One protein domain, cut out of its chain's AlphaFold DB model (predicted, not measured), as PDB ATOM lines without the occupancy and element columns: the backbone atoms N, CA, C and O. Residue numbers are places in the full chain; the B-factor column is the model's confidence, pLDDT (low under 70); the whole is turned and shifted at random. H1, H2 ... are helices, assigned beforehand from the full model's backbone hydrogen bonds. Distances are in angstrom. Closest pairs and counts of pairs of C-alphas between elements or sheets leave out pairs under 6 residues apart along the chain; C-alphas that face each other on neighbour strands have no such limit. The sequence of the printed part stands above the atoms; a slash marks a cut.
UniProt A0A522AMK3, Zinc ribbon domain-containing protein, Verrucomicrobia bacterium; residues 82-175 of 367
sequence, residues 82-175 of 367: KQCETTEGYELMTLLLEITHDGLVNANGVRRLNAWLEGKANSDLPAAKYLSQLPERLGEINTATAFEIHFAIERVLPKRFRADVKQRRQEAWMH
ATOM      1  N   LYS A  82      32.846  41.565 -32.791       97.06
ATOM      2  CA  LYS A  82      31.742  41.916 -33.701       97.06
ATOM      3  C   LYS A  82      30.482  41.078 -33.480       97.06
ATOM      4  O   LYS A  82      29.376  41.587 -33.577       97.06
ATOM      5  N   GLN A  83      30.624  39.784 -33.188       97.62
ATOM      6  CA  GLN A  83      29.466  38.944 -32.868       97.62
ATOM      7  C   GLN A  83      28.841  39.358 -31.535       97.62
ATOM      8  O   GLN A  83      27.622  39.409 -31.443       97.62
ATOM      9  N   CYS A  84      29.648  39.712 -30.531       97.81
ATOM     10  CA  CYS A  84      29.152  40.220 -29.250       97.81
ATOM     11  C   CYS A  84      28.435  41.577 -29.352       97.81
ATOM     12  O   CYS A  84      27.728  41.931 -28.418       97.81
ATOM     13  N   GLU A  85      28.620  42.334 -30.438       97.38
ATOM     14  CA  GLU A  85      27.883  43.581 -30.709       97.38
ATOM     15  C   GLU A  85      26.482  43.321 -31.285       97.38
ATOM     16  O   GLU A  85      25.610  44.183 -31.207       97.38
ATOM     17  N   THR A  86      26.238  42.132 -31.850       97.69
ATOM     18  CA  THR A  86      24.892  41.728 -32.284       97.69
ATOM     19  C   THR A  86      24.018  41.383 -31.080       97.69
ATOM     20  O   THR A  86      24.519  40.874 -30.076       97.69
ATOM     21  N   THR A  87      22.703  41.583 -31.197       97.88
ATOM     22  CA  THR A  87      21.739  41.243 -30.138       97.88
ATOM     23  C   THR A  87      21.876  39.784 -29.691       97.88
ATOM     24  O   THR A  87      22.027  39.520 -28.503       97.88
ATOM     25  N   GLU A  88      21.932  38.837 -30.632       97.94
ATOM     26  CA  GLU A  88      22.052  37.406 -30.312       97.94
ATOM     27  C   GLU A  88      23.383  37.060 -29.637       97.94
ATOM     28  O   GLU A  88      23.419  36.299 -28.671       97.94
ATOM     29  N   GLY A  89      24.496  37.617 -30.124       98.00
ATOM     30  CA  GLY A  89      25.805  37.335 -29.541       98.00
ATOM     31  C   GLY A  89      25.972  37.943 -28.149       98.00
ATOM     32  O   GLY A  89      26.617  37.326 -27.299       98.00
ATOM     33  N   TYR A  90      25.374  39.111 -27.897       98.19
ATOM     34  CA  TYR A  90      25.329  39.726 -26.572       98.19
ATOM     35  C   TYR A  90      24.478  38.908 -25.589       98.19
ATOM     36  O   TYR A  90      24.935  38.620 -24.480       98.19
ATOM     37  N   GLU A  91      23.277  38.489 -26.002       98.31
ATOM     38  CA  GLU A  91      22.385  37.636 -25.202       98.31
ATOM     39  C   GLU A  91      23.062  36.315 -24.824       98.31
ATOM     40  O   GLU A  91      23.107  35.964 -23.645       98.31
ATOM     41  N   LEU A  92      23.650  35.615 -25.806       98.44
ATOM     42  CA  LEU A  92      24.358  34.360 -25.563       98.44
ATOM     43  C   LEU A  92      25.530  34.567 -24.606       98.44
ATOM     44  O   LEU A  92      25.671  33.827 -23.640       98.44
ATOM     45  N   MET A  93      26.371  35.577 -24.845       98.44
ATOM     46  CA  MET A  93      27.510  35.864 -23.972       98.44
ATOM     47  C   MET A  93      27.059  36.117 -22.528       98.44
ATOM     48  O   MET A  93      27.647  35.555 -21.606       98.44
ATOM     49  N   THR A  94      26.019  36.928 -22.338       98.50
ATOM     50  CA  THR A  94      25.478  37.258 -21.011       98.50
ATOM     51  C   THR A  94      24.950  36.007 -20.317       98.50
ATOM     52  O   THR A  94      25.349  35.719 -19.191       98.50
ATOM     53  N   LEU A  95      24.156  35.196 -21.020       98.31
ATOM     54  CA  LEU A  95      23.633  33.936 -20.497       98.31
ATOM     55  C   LEU A  95      24.754  32.976 -20.074       98.31
ATOM     56  O   LEU A  95      24.699  32.395 -18.994       98.31
ATOM     57  N   LEU A  96      25.794  32.826 -20.896       98.06
ATOM     58  CA  LEU A  96      26.941  31.968 -20.590       98.06
ATOM     59  C   LEU A  96      27.710  32.446 -19.345       98.06
ATOM     60  O   LEU A  96      28.146  31.624 -18.536       98.06
ATOM     61  N   LEU A  97      27.863  33.762 -19.174       98.06
ATOM     62  CA  LEU A  97      28.502  34.348 -17.993       98.06
ATOM     63  C   LEU A  97      27.650  34.179 -16.730       98.06
ATOM     64  O   LEU A  97      28.205  33.920 -15.667       98.06
ATOM     65  N   GLU A  98      26.325  34.275 -16.838       97.69
ATOM     66  CA  GLU A  98      25.409  34.008 -15.724       97.69
ATOM     67  C   GLU A  98      25.432  32.536 -15.301       97.69
ATOM     68  O   GLU A  98      25.500  32.239 -14.112       97.69
ATOM     69  N   ILE A  99      25.411  31.609 -16.266       96.31
ATOM     70  CA  ILE A  99      25.476  30.162 -16.006       96.31
ATOM     71  C   ILE A  99      26.770  29.778 -15.284       96.31
ATOM     72  O   ILE A  99      26.780  28.823 -14.519       96.31
ATOM     73  N   THR A 100      27.857  30.504 -15.544       96.69
ATOM     74  CA  THR A 100      29.180  30.235 -14.963       96.69
ATOM     75  C   THR A 100      29.545  31.198 -13.835       96.69
ATOM     76  O   THR A 100      30.704  31.261 -13.423       96.69
ATOM     77  N   HIS A 101      28.573  31.961 -13.323       96.56
ATOM     78  CA  HIS A 101      28.823  33.013 -12.343       96.56
ATOM     79  C   HIS A 101      29.394  32.473 -11.027       96.56
ATOM     80  O   HIS A 101      30.324  33.064 -10.482       96.56
ATOM     81  N   ASP A 102      28.849  31.355 -10.546       92.31
ATOM     82  CA  ASP A 102      29.252  30.636  -9.330       92.31
ATOM     83  C   ASP A 102      30.355  29.590  -9.587       92.31
ATOM     84  O   ASP A 102      30.735  28.858  -8.679       92.31
ATOM     85  N   GLY A 103      30.868  29.516 -10.820       92.81
ATOM     86  CA  GLY A 103      31.893  28.561 -11.231       92.81
ATOM     87  C   GLY A 103      31.392  27.134 -11.480       92.81
ATOM     88  O   GLY A 103      32.208  26.276 -11.812       92.81
ATOM     89  N   LEU A 104      30.091  26.840 -11.354       90.88
ATOM     90  CA  LEU A 104      29.554  25.505 -11.628       90.88
ATOM     91  C   LEU A 104      28.292  25.571 -12.486       90.88
ATOM     92  O   LEU A 104      27.280  26.165 -12.132       90.88
ATOM     93  N   VAL A 105      28.314  24.849 -13.603       92.00
ATOM     94  CA  VAL A 105      27.124  24.686 -14.437       92.00
ATOM     95  C   VAL A 105      26.095  23.837 -13.686       92.00
ATOM     96  O   VAL A 105      26.339  22.671 -13.386       92.00
ATOM     97  N   ASN A 106      24.928  24.418 -13.409       91.31
ATOM     98  CA  ASN A 106      23.815  23.737 -12.746       91.31
ATOM     99  C   ASN A 106      22.645  23.450 -13.705       91.31
ATOM    100  O   ASN A 106      22.551  24.007 -14.802       91.31
ATOM    101  N   ALA A 107      21.710  22.601 -13.266       91.94
ATOM    102  CA  ALA A 107      20.579  22.174 -14.088       91.94
ATOM    103  C   ALA A 107      19.683  23.315 -14.569       91.94
ATOM    104  O   ALA A 107      19.173  23.282 -15.689       91.94
ATOM    105  N   ASN A 108      19.520  24.358 -13.757       93.75
ATOM    106  CA  ASN A 108      18.750  25.518 -14.171       93.75
ATOM    107  C   ASN A 108      19.457  26.298 -15.289       93.75
ATOM    108  O   ASN A 108      18.819  26.678 -16.268       93.75
ATOM    109  N   GLY A 109      20.772  26.489 -15.170       94.12
ATOM    110  CA  GLY A 109      21.592  27.137 -16.189       94.12
ATOM    111  C   GLY A 109      21.539  26.414 -17.535       94.12
ATOM    112  O   GLY A 109      21.304  27.048 -18.561       94.12
ATOM    113  N   VAL A 110      21.654  25.083 -17.531       93.75
ATOM    114  CA  VAL A 110      21.563  24.274 -18.759       93.75
ATOM    115  C   VAL A 110      20.174  24.344 -19.387       93.75
ATOM    116  O   VAL A 110      20.075  24.539 -20.595       93.75
ATOM    117  N   ARG A 111      19.092  24.278 -18.595       93.81
ATOM    118  CA  ARG A 111      17.727  24.465 -19.125       93.81
ATOM    119  C   ARG A 111      17.561  25.822 -19.806       93.81
ATOM    120  O   ARG A 111      16.992  25.890 -20.889       93.81
ATOM    121  N   ARG A 112      18.084  26.895 -19.197       96.12
ATOM    122  CA  ARG A 112      18.056  28.245 -19.787       96.12
ATOM    123  C   ARG A 112      18.871  28.315 -21.080       96.12
ATOM    124  O   ARG A 112      18.402  28.912 -22.045       96.12
ATOM    125  N   LEU A 113      20.050  27.688 -21.118       95.81
ATOM    126  CA  LEU A 113      20.869  27.595 -22.329       95.81
ATOM    127  C   LEU A 113      20.141  26.850 -23.449       95.81
ATOM    128  O   LEU A 113      20.099  27.343 -24.571       95.81
ATOM    129  N   ASN A 114      19.528  25.707 -23.146       94.44
ATOM    130  CA  ASN A 114      18.787  24.919 -24.129       94.44
ATOM    131  C   ASN A 114      17.581  25.690 -24.670       94.44
ATOM    132  O   ASN A 114      17.444  25.798 -25.885       94.44
ATOM    133  N   ALA A 115      16.792  26.325 -23.797       95.44
ATOM    134  CA  ALA A 115      15.673  27.170 -24.212       95.44
ATOM    135  C   ALA A 115      16.124  28.332 -25.118       95.44
ATOM    136  O   ALA A 115      15.477  28.620 -26.126       95.44
ATOM    137  N   TRP A 116      17.258  28.973 -24.805       96.94
ATOM    138  CA  TRP A 116      17.826  30.019 -25.660       96.94
ATOM    139  C   TRP A 116      18.248  29.464 -27.030       96.94
ATOM    140  O   TRP A 116      17.908  30.043 -28.060       96.94
ATOM    141  N   LEU A 117      18.938  28.317 -27.060       95.81
ATOM    142  CA  LEU A 117      19.391  27.684 -28.304       95.81
ATOM    143  C   LEU A 117      18.223  27.205 -29.184       95.81
ATOM    144  O   LEU A 117      18.326  27.264 -30.406       95.81
ATOM    145  N   GLU A 118      17.130  26.732 -28.587       94.88
ATOM    146  CA  GLU A 118      15.909  26.328 -29.296       94.88
ATOM    147  C   GLU A 118      15.175  27.536 -29.883       94.88
ATOM    148  O   GLU A 118      14.828  27.534 -31.065       94.88
ATOM    149  N   GLY A 119      15.027  28.613 -29.103       96.38
ATOM    150  CA  GLY A 119      14.441  29.871 -29.577       96.38
ATOM    151  C   GLY A 119      15.253  30.556 -30.683       96.38
ATOM    152  O   GLY A 119      14.727  31.407 -31.400       96.38
ATOM    153  N   LYS A 120      16.526  30.176 -30.846       96.56
ATOM    154  CA  LYS A 120      17.473  30.712 -31.834       96.56
ATOM    155  C   LYS A 120      18.004  29.632 -32.785       96.56
ATOM    156  O   LYS A 120      19.139  29.722 -33.249       96.56
ATOM    157  N   ALA A 121      17.192  28.623 -33.113       92.75
ATOM    158  CA  ALA A 121      17.604  27.494 -33.959       92.75
ATOM    159  C   ALA A 121      18.182  27.901 -35.335       92.75
ATOM    160  O   ALA A 121      19.021  27.188 -35.882       92.75
ATOM    161  N   ASN A 122      17.768  29.058 -35.864       93.56
ATOM    162  CA  ASN A 122      18.235  29.612 -37.139       93.56
ATOM    163  C   ASN A 122      19.385  30.627 -36.991       93.56
ATOM    164  O   ASN A 122      19.655  31.370 -37.928       93.56
ATOM    165  N   SER A 123      20.033  30.711 -35.825       94.31
ATOM    166  CA  SER A 123      21.128  31.661 -35.614       94.31
ATOM    167  C   SER A 123      22.335  31.322 -36.491       94.31
ATOM    168  O   SER A 123      22.826  30.189 -36.502       94.31
ATOM    169  N   ASP A 124      22.879  32.341 -37.154       95.94
ATOM    170  CA  ASP A 124      24.108  32.236 -37.948       95.94
ATOM    171  C   ASP A 124      25.378  32.190 -37.080       95.94
ATOM    172  O   ASP A 124      26.498  32.095 -37.593       95.94
ATOM    173  N   LEU A 125      25.247  32.258 -35.749       96.94
ATOM    174  CA  LEU A 125      26.376  32.214 -34.829       96.94
ATOM    175  C   LEU A 125      26.998  30.803 -34.786       96.94
ATOM    176  O   LEU A 125      26.379  29.866 -34.270       96.94
ATOM    177  N   PRO A 126      28.276  30.627 -35.190       97.12
ATOM    178  CA  PRO A 126      28.952  29.328 -35.099       97.12
ATOM    179  C   PRO A 126      29.008  28.780 -33.666       97.12
ATOM    180  O   PRO A 126      28.980  27.570 -33.462       97.12
ATOM    181  N   ALA A 127      29.059  29.679 -32.678       96.94
ATOM    182  CA  ALA A 127      28.984  29.372 -31.254       96.94
ATOM    183  C   ALA A 127      27.678  28.662 -30.866       96.94
ATOM    184  O   ALA A 127      27.719  27.632 -30.197       96.94
ATOM    185  N   ALA A 128      26.532  29.190 -31.310       96.81
ATOM    186  CA  ALA A 128      25.221  28.615 -31.023       96.81
ATOM    187  C   ALA A 128      25.094  27.227 -31.660       96.81
ATOM    188  O   ALA A 128      24.726  26.266 -30.987       96.81
ATOM    189  N   LYS A 129      25.521  27.087 -32.923       95.62
ATOM    190  CA  LYS A 129      25.562  25.790 -33.611       95.62
ATOM    191  C   LYS A 129      26.455  24.777 -32.889       95.62
ATOM    192  O   LYS A 129      26.049  23.634 -32.717       95.62
ATOM    193  N   TYR A 130      27.633  25.181 -32.420       95.75
ATOM    194  CA  TYR A 130      28.511  24.309 -31.637       95.75
ATOM    195  C   TYR A 130      27.859  23.849 -30.325       95.75
ATOM    196  O   TYR A 130      27.820  22.653 -30.049       95.75
ATOM    197  N   LEU A 131      27.293  24.774 -29.542       95.19
ATOM    198  CA  LEU A 131      26.618  24.437 -28.282       95.19
ATOM    199  C   LEU A 131      25.376  23.563 -28.511       95.19
ATOM    200  O   LEU A 131      25.078  22.695 -27.699       95.19
ATOM    201  N   SER A 132      24.685  23.741 -29.640       93.81
ATOM    202  CA  SER A 132      23.513  22.942 -30.010       93.81
ATOM    203  C   SER A 132      23.810  21.467 -30.292       93.81
ATOM    204  O   SER A 132      22.896  20.646 -30.277       93.81
ATOM    205  N   GLN A 133      25.073  21.137 -30.565       93.19
ATOM    206  CA  GLN A 133      25.527  19.784 -30.879       93.19
ATOM    207  C   GLN A 133      25.992  19.012 -29.643       93.19
ATOM    208  O   GLN A 133      26.359  17.845 -29.771       93.19
ATOM    209  N   LEU A 134      26.006  19.640 -28.461       91.50
ATOM    210  CA  LEU A 134      26.354  18.935 -27.235       91.50
ATOM    211  C   LEU A 134      25.319  17.824 -26.970       91.50
ATOM    212  O   LEU A 134      24.116  18.076 -27.082       91.50
ATOM    213  N   PRO A 135      25.769  16.600 -26.642       75.31
ATOM    214  CA  PRO A 135      24.916  15.411 -26.588       75.31
ATOM    215  C   PRO A 135      23.818  15.487 -25.516       75.31
ATOM    216  O   PRO A 135      22.774  14.854 -25.655       75.31
ATOM    217  N   GLU A 136      24.004  16.297 -24.474       64.44
ATOM    218  CA  GLU A 136      23.078  16.396 -23.344       64.44
ATOM    219  C   GLU A 136      22.120  17.586 -23.435       64.44
ATOM    220  O   GLU A 136      22.149  18.532 -22.647       64.44
ATOM    221  N   ARG A 137      21.196  17.523 -24.395       63.78
ATOM    222  CA  ARG A 137      20.092  18.492 -24.452       63.78
ATOM    223  C   ARG A 137      18.941  18.194 -23.484       63.78
ATOM    224  O   ARG A 137      18.145  19.096 -23.243       63.78
ATOM    225  N   LEU A 138      18.825  16.989 -22.912       48.50
ATOM    226  CA  LEU A 138      17.580  16.559 -22.240       48.50
ATOM    227  C   LEU A 138      17.754  15.588 -21.043       48.50
ATOM    228  O   LEU A 138      16.783  14.949 -20.647       48.50
ATOM    229  N   GLY A 139      18.958  15.447 -20.474       67.94
ATOM    230  CA  GLY A 139      19.252  14.462 -19.416       67.94
ATOM    231  C   GLY A 139      19.375  15.020 -17.991       67.94
ATOM    232  O   GLY A 139      19.335  16.231 -17.764       67.94
ATOM    233  N   GLU A 140      19.562  14.114 -17.025       81.38
ATOM    234  CA  GLU A 140      20.045  14.461 -15.684       81.38
ATOM    235  C   GLU A 140      21.509  14.901 -15.769       81.38
ATOM    236  O   GLU A 140      22.377  14.127 -16.168       81.38
ATOM    237  N   ILE A 141      21.790  16.142 -15.370       84.88
ATOM    238  CA  ILE A 141      23.163  16.643 -15.306       84.88
ATOM    239  C   ILE A 141      23.891  15.931 -14.182       84.88
ATOM    240  O   ILE A 141      23.597  16.122 -13.000       84.88
ATOM    241  N   ASN A 142      24.867  15.127 -14.576       86.19
ATOM    242  CA  ASN A 142      25.842  14.552 -13.676       86.19
ATOM    243  C   ASN A 142      27.121  15.404 -13.691       86.19
ATOM    244  O   ASN A 142      27.267  16.360 -14.455       86.19
ATOM    245  N   THR A 143      28.075  15.063 -12.828       82.56
ATOM    246  CA  THR A 143      29.332  15.810 -12.716       82.56
ATOM    247  C   THR A 143      30.104  15.851 -14.036       82.56
ATOM    248  O   THR A 143      30.615  16.906 -14.401       82.56
ATOM    249  N   ALA A 144      30.184  14.732 -14.765       82.12
ATOM    250  CA  ALA A 144      30.953  14.658 -16.006       82.12
ATOM    251  C   ALA A 144      30.379  15.595 -17.072       82.12
ATOM    252  O   ALA A 144      31.119  16.321 -17.734       82.12
ATOM    253  N   THR A 145      29.060  15.656 -17.184       87.25
ATOM    254  CA  THR A 145      28.426  16.454 -18.227       87.25
ATOM    255  C   THR A 145      28.317  17.925 -17.874       87.25
ATOM    256  O   THR A 145      28.496  18.778 -18.746       87.25
ATOM    257  N   ALA A 146      28.193  18.250 -16.583       88.31
ATOM    258  CA  ALA A 146      28.408  19.611 -16.105       88.31
ATOM    259  C   ALA A 146      29.781  20.148 -16.554       88.31
ATOM    260  O   ALA A 146      29.868  21.291 -17.004       88.31
ATOM    261  N   PHE A 147      30.843  19.327 -16.517       88.75
ATOM    262  CA  PHE A 147      32.160  19.720 -17.031       88.75
ATOM    263  C   PHE A 147      32.201  19.907 -18.533       88.75
ATOM    264  O   PHE A 147      32.760  20.900 -18.994       88.75
ATOM    265  N   GLU A 148      31.655  18.964 -19.298       90.19
ATOM    266  CA  GLU A 148      31.646  19.068 -20.757       90.19
ATOM    267  C   GLU A 148      30.977  20.366 -21.207       90.19
ATOM    268  O   GLU A 148      31.540  21.115 -22.013       90.19
ATOM    269  N   ILE A 149      29.826  20.685 -20.607       93.12
ATOM    270  CA  ILE A 149      29.128  21.945 -20.848       93.12
ATOM    271  C   ILE A 149      30.014  23.110 -20.412       93.12
ATOM    272  O   ILE A 149      30.214  24.043 -21.188       93.12
ATOM    273  N   HIS A 150      30.621  23.059 -19.227       93.94
ATOM    274  CA  HIS A 150      31.461  24.151 -18.745       93.94
ATOM    275  C   HIS A 150      32.659  24.447 -19.667       93.94
ATOM    276  O   HIS A 150      32.923  25.612 -19.980       93.94
ATOM    277  N   PHE A 151      33.347  23.416 -20.166       94.25
ATOM    278  CA  PHE A 151      34.444  23.564 -21.126       94.25
ATOM    279  C   PHE A 151      33.959  24.078 -22.485       94.25
ATOM    280  O   PHE A 151      34.642  24.880 -23.132       94.25
ATOM    281  N   ALA A 152      32.772  23.657 -22.921       96.06
ATOM    282  CA  ALA A 152      32.150  24.194 -24.122       96.06
ATOM    283  C   ALA A 152      31.843  25.694 -23.976       96.06
ATOM    284  O   ALA A 152      32.153  26.464 -24.890       96.06
ATOM    285  N   ILE A 153      31.336  26.124 -22.813       97.06
ATOM    286  CA  ILE A 153      31.117  27.539 -22.485       97.06
ATOM    287  C   ILE A 153      32.443  28.316 -22.535       97.06
ATOM    288  O   ILE A 153      32.537  29.322 -23.243       97.06
ATOM    289  N   GLU A 154      33.497  27.830 -21.867       97.19
ATOM    290  CA  GLU A 154      34.828  28.462 -21.891       97.19
ATOM    291  C   GLU A 154      35.358  28.639 -23.325       97.19
ATOM    292  O   GLU A 154      35.926  29.678 -23.672       97.19
ATOM    293  N   ARG A 155      35.152  27.642 -24.192       97.19
ATOM    294  CA  ARG A 155      35.595  27.674 -25.595       97.19
ATOM    295  C   ARG A 155      34.842  28.715 -26.430       97.19
ATOM    296  O   ARG A 155      35.438  29.329 -27.327       97.19
ATOM    297  N   VAL A 156      33.553  28.902 -26.153       98.06
ATOM    298  CA  VAL A 156      32.684  29.861 -26.847       98.06
ATOM    299  C   VAL A 156      32.947  31.293 -26.394       98.06
ATOM    300  O   VAL A 156      32.971  32.195 -27.231       98.06
ATOM    301  N   LEU A 157      33.209  31.523 -25.107       98.44
ATOM    302  CA  LEU A 157      33.408  32.872 -24.580       98.44
ATOM    303  C   LEU A 157      34.604  33.602 -25.233       98.44
ATOM    304  O   LEU A 157      35.611  32.972 -25.594       98.44
ATOM    305  N   PRO A 158      34.549  34.941 -25.371       97.94
ATOM    306  CA  PRO A 158      35.701  35.747 -25.770       97.94
ATOM    307  C   PRO A 158      36.894  35.558 -24.823       97.94
ATOM    308  O   PRO A 158      36.720  35.414 -23.615       97.94
ATOM    309  N   LYS A 159      38.125  35.624 -25.357       95.94
ATOM    310  CA  LYS A 159      39.368  35.347 -24.603       95.94
ATOM    311  C   LYS A 159      39.464  36.121 -23.279       95.94
ATOM    312  O   LYS A 159      39.907  35.542 -22.295       95.94
ATOM    313  N   ARG A 160      39.006  37.380 -23.253       96.69
ATOM    314  CA  ARG A 160      39.032  38.254 -22.065       96.69
ATOM    315  C   ARG A 160      38.239  37.721 -20.867       96.69
ATOM    316  O   ARG A 160      38.588  38.053 -19.754       96.69
ATOM    317  N   PHE A 161      37.217  36.892 -21.091       97.62
ATOM    318  CA  PHE A 161      36.390  36.335 -20.014       97.62
ATOM    319  C   PHE A 161      36.793  34.912 -19.614       97.62
ATOM    320  O   PHE A 161      36.356  34.409 -18.583       97.62
ATOM    321  N   ARG A 162      37.606  34.226 -20.430       97.06
ATOM    322  CA  ARG A 162      37.942  32.815 -20.189       97.06
ATOM    323  C   ARG A 162      38.784  32.614 -18.944       97.06
ATOM    324  O   ARG A 162      38.611  31.598 -18.288       97.06
ATOM    325  N   ALA A 163      39.705  33.536 -18.667       91.25
ATOM    326  CA  ALA A 163      40.570  33.444 -17.496       91.25
ATOM    327  C   ALA A 163      39.724  33.453 -16.216       91.25
ATOM    328  O   ALA A 163      39.784  32.497 -15.452       91.25
ATOM    329  N   ASP A 164      38.845  34.445 -16.077       96.31
ATOM    330  CA  ASP A 164      37.968  34.608 -14.916       96.31
ATOM    331  C   ASP A 164      36.985  33.445 -14.751       96.31
ATOM    332  O   ASP A 164      36.748  32.968 -13.645       96.31
ATOM    333  N   VAL A 165      36.394  32.961 -15.850       96.31
ATOM    334  CA  VAL A 165      35.481  31.806 -15.809       96.31
ATOM    335  C   VAL A 165      36.230  30.524 -15.437       96.31
ATOM    336  O   VAL A 165      35.751  29.757 -14.605       96.31
ATOM    337  N   LYS A 166      37.430  30.311 -15.988       94.00
ATOM    338  CA  LYS A 166      38.285  29.168 -15.644       94.00
ATOM    339  C   LYS A 166      38.715  29.211 -14.178       94.00
ATOM    340  O   LYS A 166      38.702  28.171 -13.526       94.00
ATOM    341  N   GLN A 167      39.078  30.389 -13.674       91.31
ATOM    342  CA  GLN A 167      39.450  30.588 -12.278       91.31
ATOM    343  C   GLN A 167      38.270  30.286 -11.353       91.31
ATOM    344  O   GLN A 167      38.404  29.441 -10.475       91.31
ATOM    345  N   ARG A 168      37.092  30.873 -11.603       94.31
ATOM    346  CA  ARG A 168      35.883  30.591 -10.812       94.31
ATOM    347  C   ARG A 168      35.512  29.118 -10.826       94.31
ATOM    348  O   ARG A 168      35.184  28.568  -9.782       94.31
ATOM    349  N   ARG A 169      35.627  28.448 -11.977       93.81
ATOM    350  CA  ARG A 169      35.441  26.996 -12.058       93.81
ATOM    351  C   ARG A 169      36.415  26.248 -11.163       93.81
ATOM    352  O   ARG A 169      36.015  25.317 -10.475       93.81
ATOM    353  N   GLN A 170      37.695  26.610 -11.207       88.25
ATOM    354  CA  GLN A 170      38.717  25.987 -10.371       88.25
ATOM    355  C   GLN A 170      38.424  26.217  -8.886       88.25
ATOM    356  O   GLN A 170      38.425  25.255  -8.131       88.25
ATOM    357  N   GLU A 171      38.093  27.439  -8.477       87.25
ATOM    358  CA  GLU A 171      37.735  27.780  -7.095       87.25
ATOM    359  C   GLU A 171      36.480  27.031  -6.629       87.25
ATOM    360  O   GLU A 171      36.505  26.332  -5.617       87.25
ATOM    361  N   ALA A 172      35.392  27.089  -7.396       86.94
ATOM    362  CA  ALA A 172      34.147  26.410  -7.057       86.94
ATOM    363  C   ALA A 172      34.327  24.889  -7.005       86.94
ATOM    364  O   ALA A 172      33.782  24.214  -6.132       86.94
ATOM    365  N   TRP A 173      35.163  24.339  -7.885       81.62
ATOM    366  CA  TRP A 173      35.565  22.941  -7.824       81.62
ATOM    367  C   TRP A 173      36.340  22.608  -6.550       81.62
ATOM    368  O   TRP A 173      36.035  21.614  -5.894       81.62
ATOM    369  N   MET A 174      37.279  23.467  -6.149       76.12
ATOM    370  CA  MET A 174      38.024  23.348  -4.892       76.12
ATOM    371  C   MET A 174      37.138  23.466  -3.646       76.12
ATOM    372  O   MET A 174      37.587  23.089  -2.566       76.12
ATOM    373  N   HIS A 175      35.870  23.862  -3.771       79.69
ATOM    374  CA  HIS A 175      34.912  23.916  -2.662       79.69
ATOM    375  C   HIS A 175      33.662  23.037  -2.850       79.69
ATOM    376  O   HIS A 175      32.833  22.956  -1.947       79.69
TER     377      HIS A 175
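This is residues 82 to 175 of the 367 residues of the protein "Zinc ribbon domain-containing protein" of Verrucomicrobia bacterium (UniProt A0A522AMK3). Helices make a flat slab: the hairpin H2 and H3, partly covered by the zigzag H4, H5, H6. Short H1 leads into H2. The 94 printed residues, with six named helices, are all helix in class and compact: radius of gyration of the C-alphas 12.6 A, spans 38 by 31 by 17 A.

Find C-alpha 82 at (31.742, 41.916, -33.701); H1 runs from there to 85. Read on through H2, 87 to 99, H3, 107 to 119, H4, 126 to 132, and H5, 143 to 156. H6, 159 to 175, 25.1 A long, ends at (34.912, 23.916, -2.662).

H1 touches H2 only at the corner. Find H2 and H3 closest at C-alphas 99 and 109, 4.9 A, in a hairpin tilted 12 degrees. H3, with 114 to 117 alone, touches H4. H5 and H6 form another hairpin. O i to N i+4 pairs are within hydrogen-bond range throughout H2 to H5, 11 of 13 in H6.

The farthest C-alphas, 122 and 175, are 38.7 A apart. No cut, no long link; pLDDT is under 70 at 136 to 139.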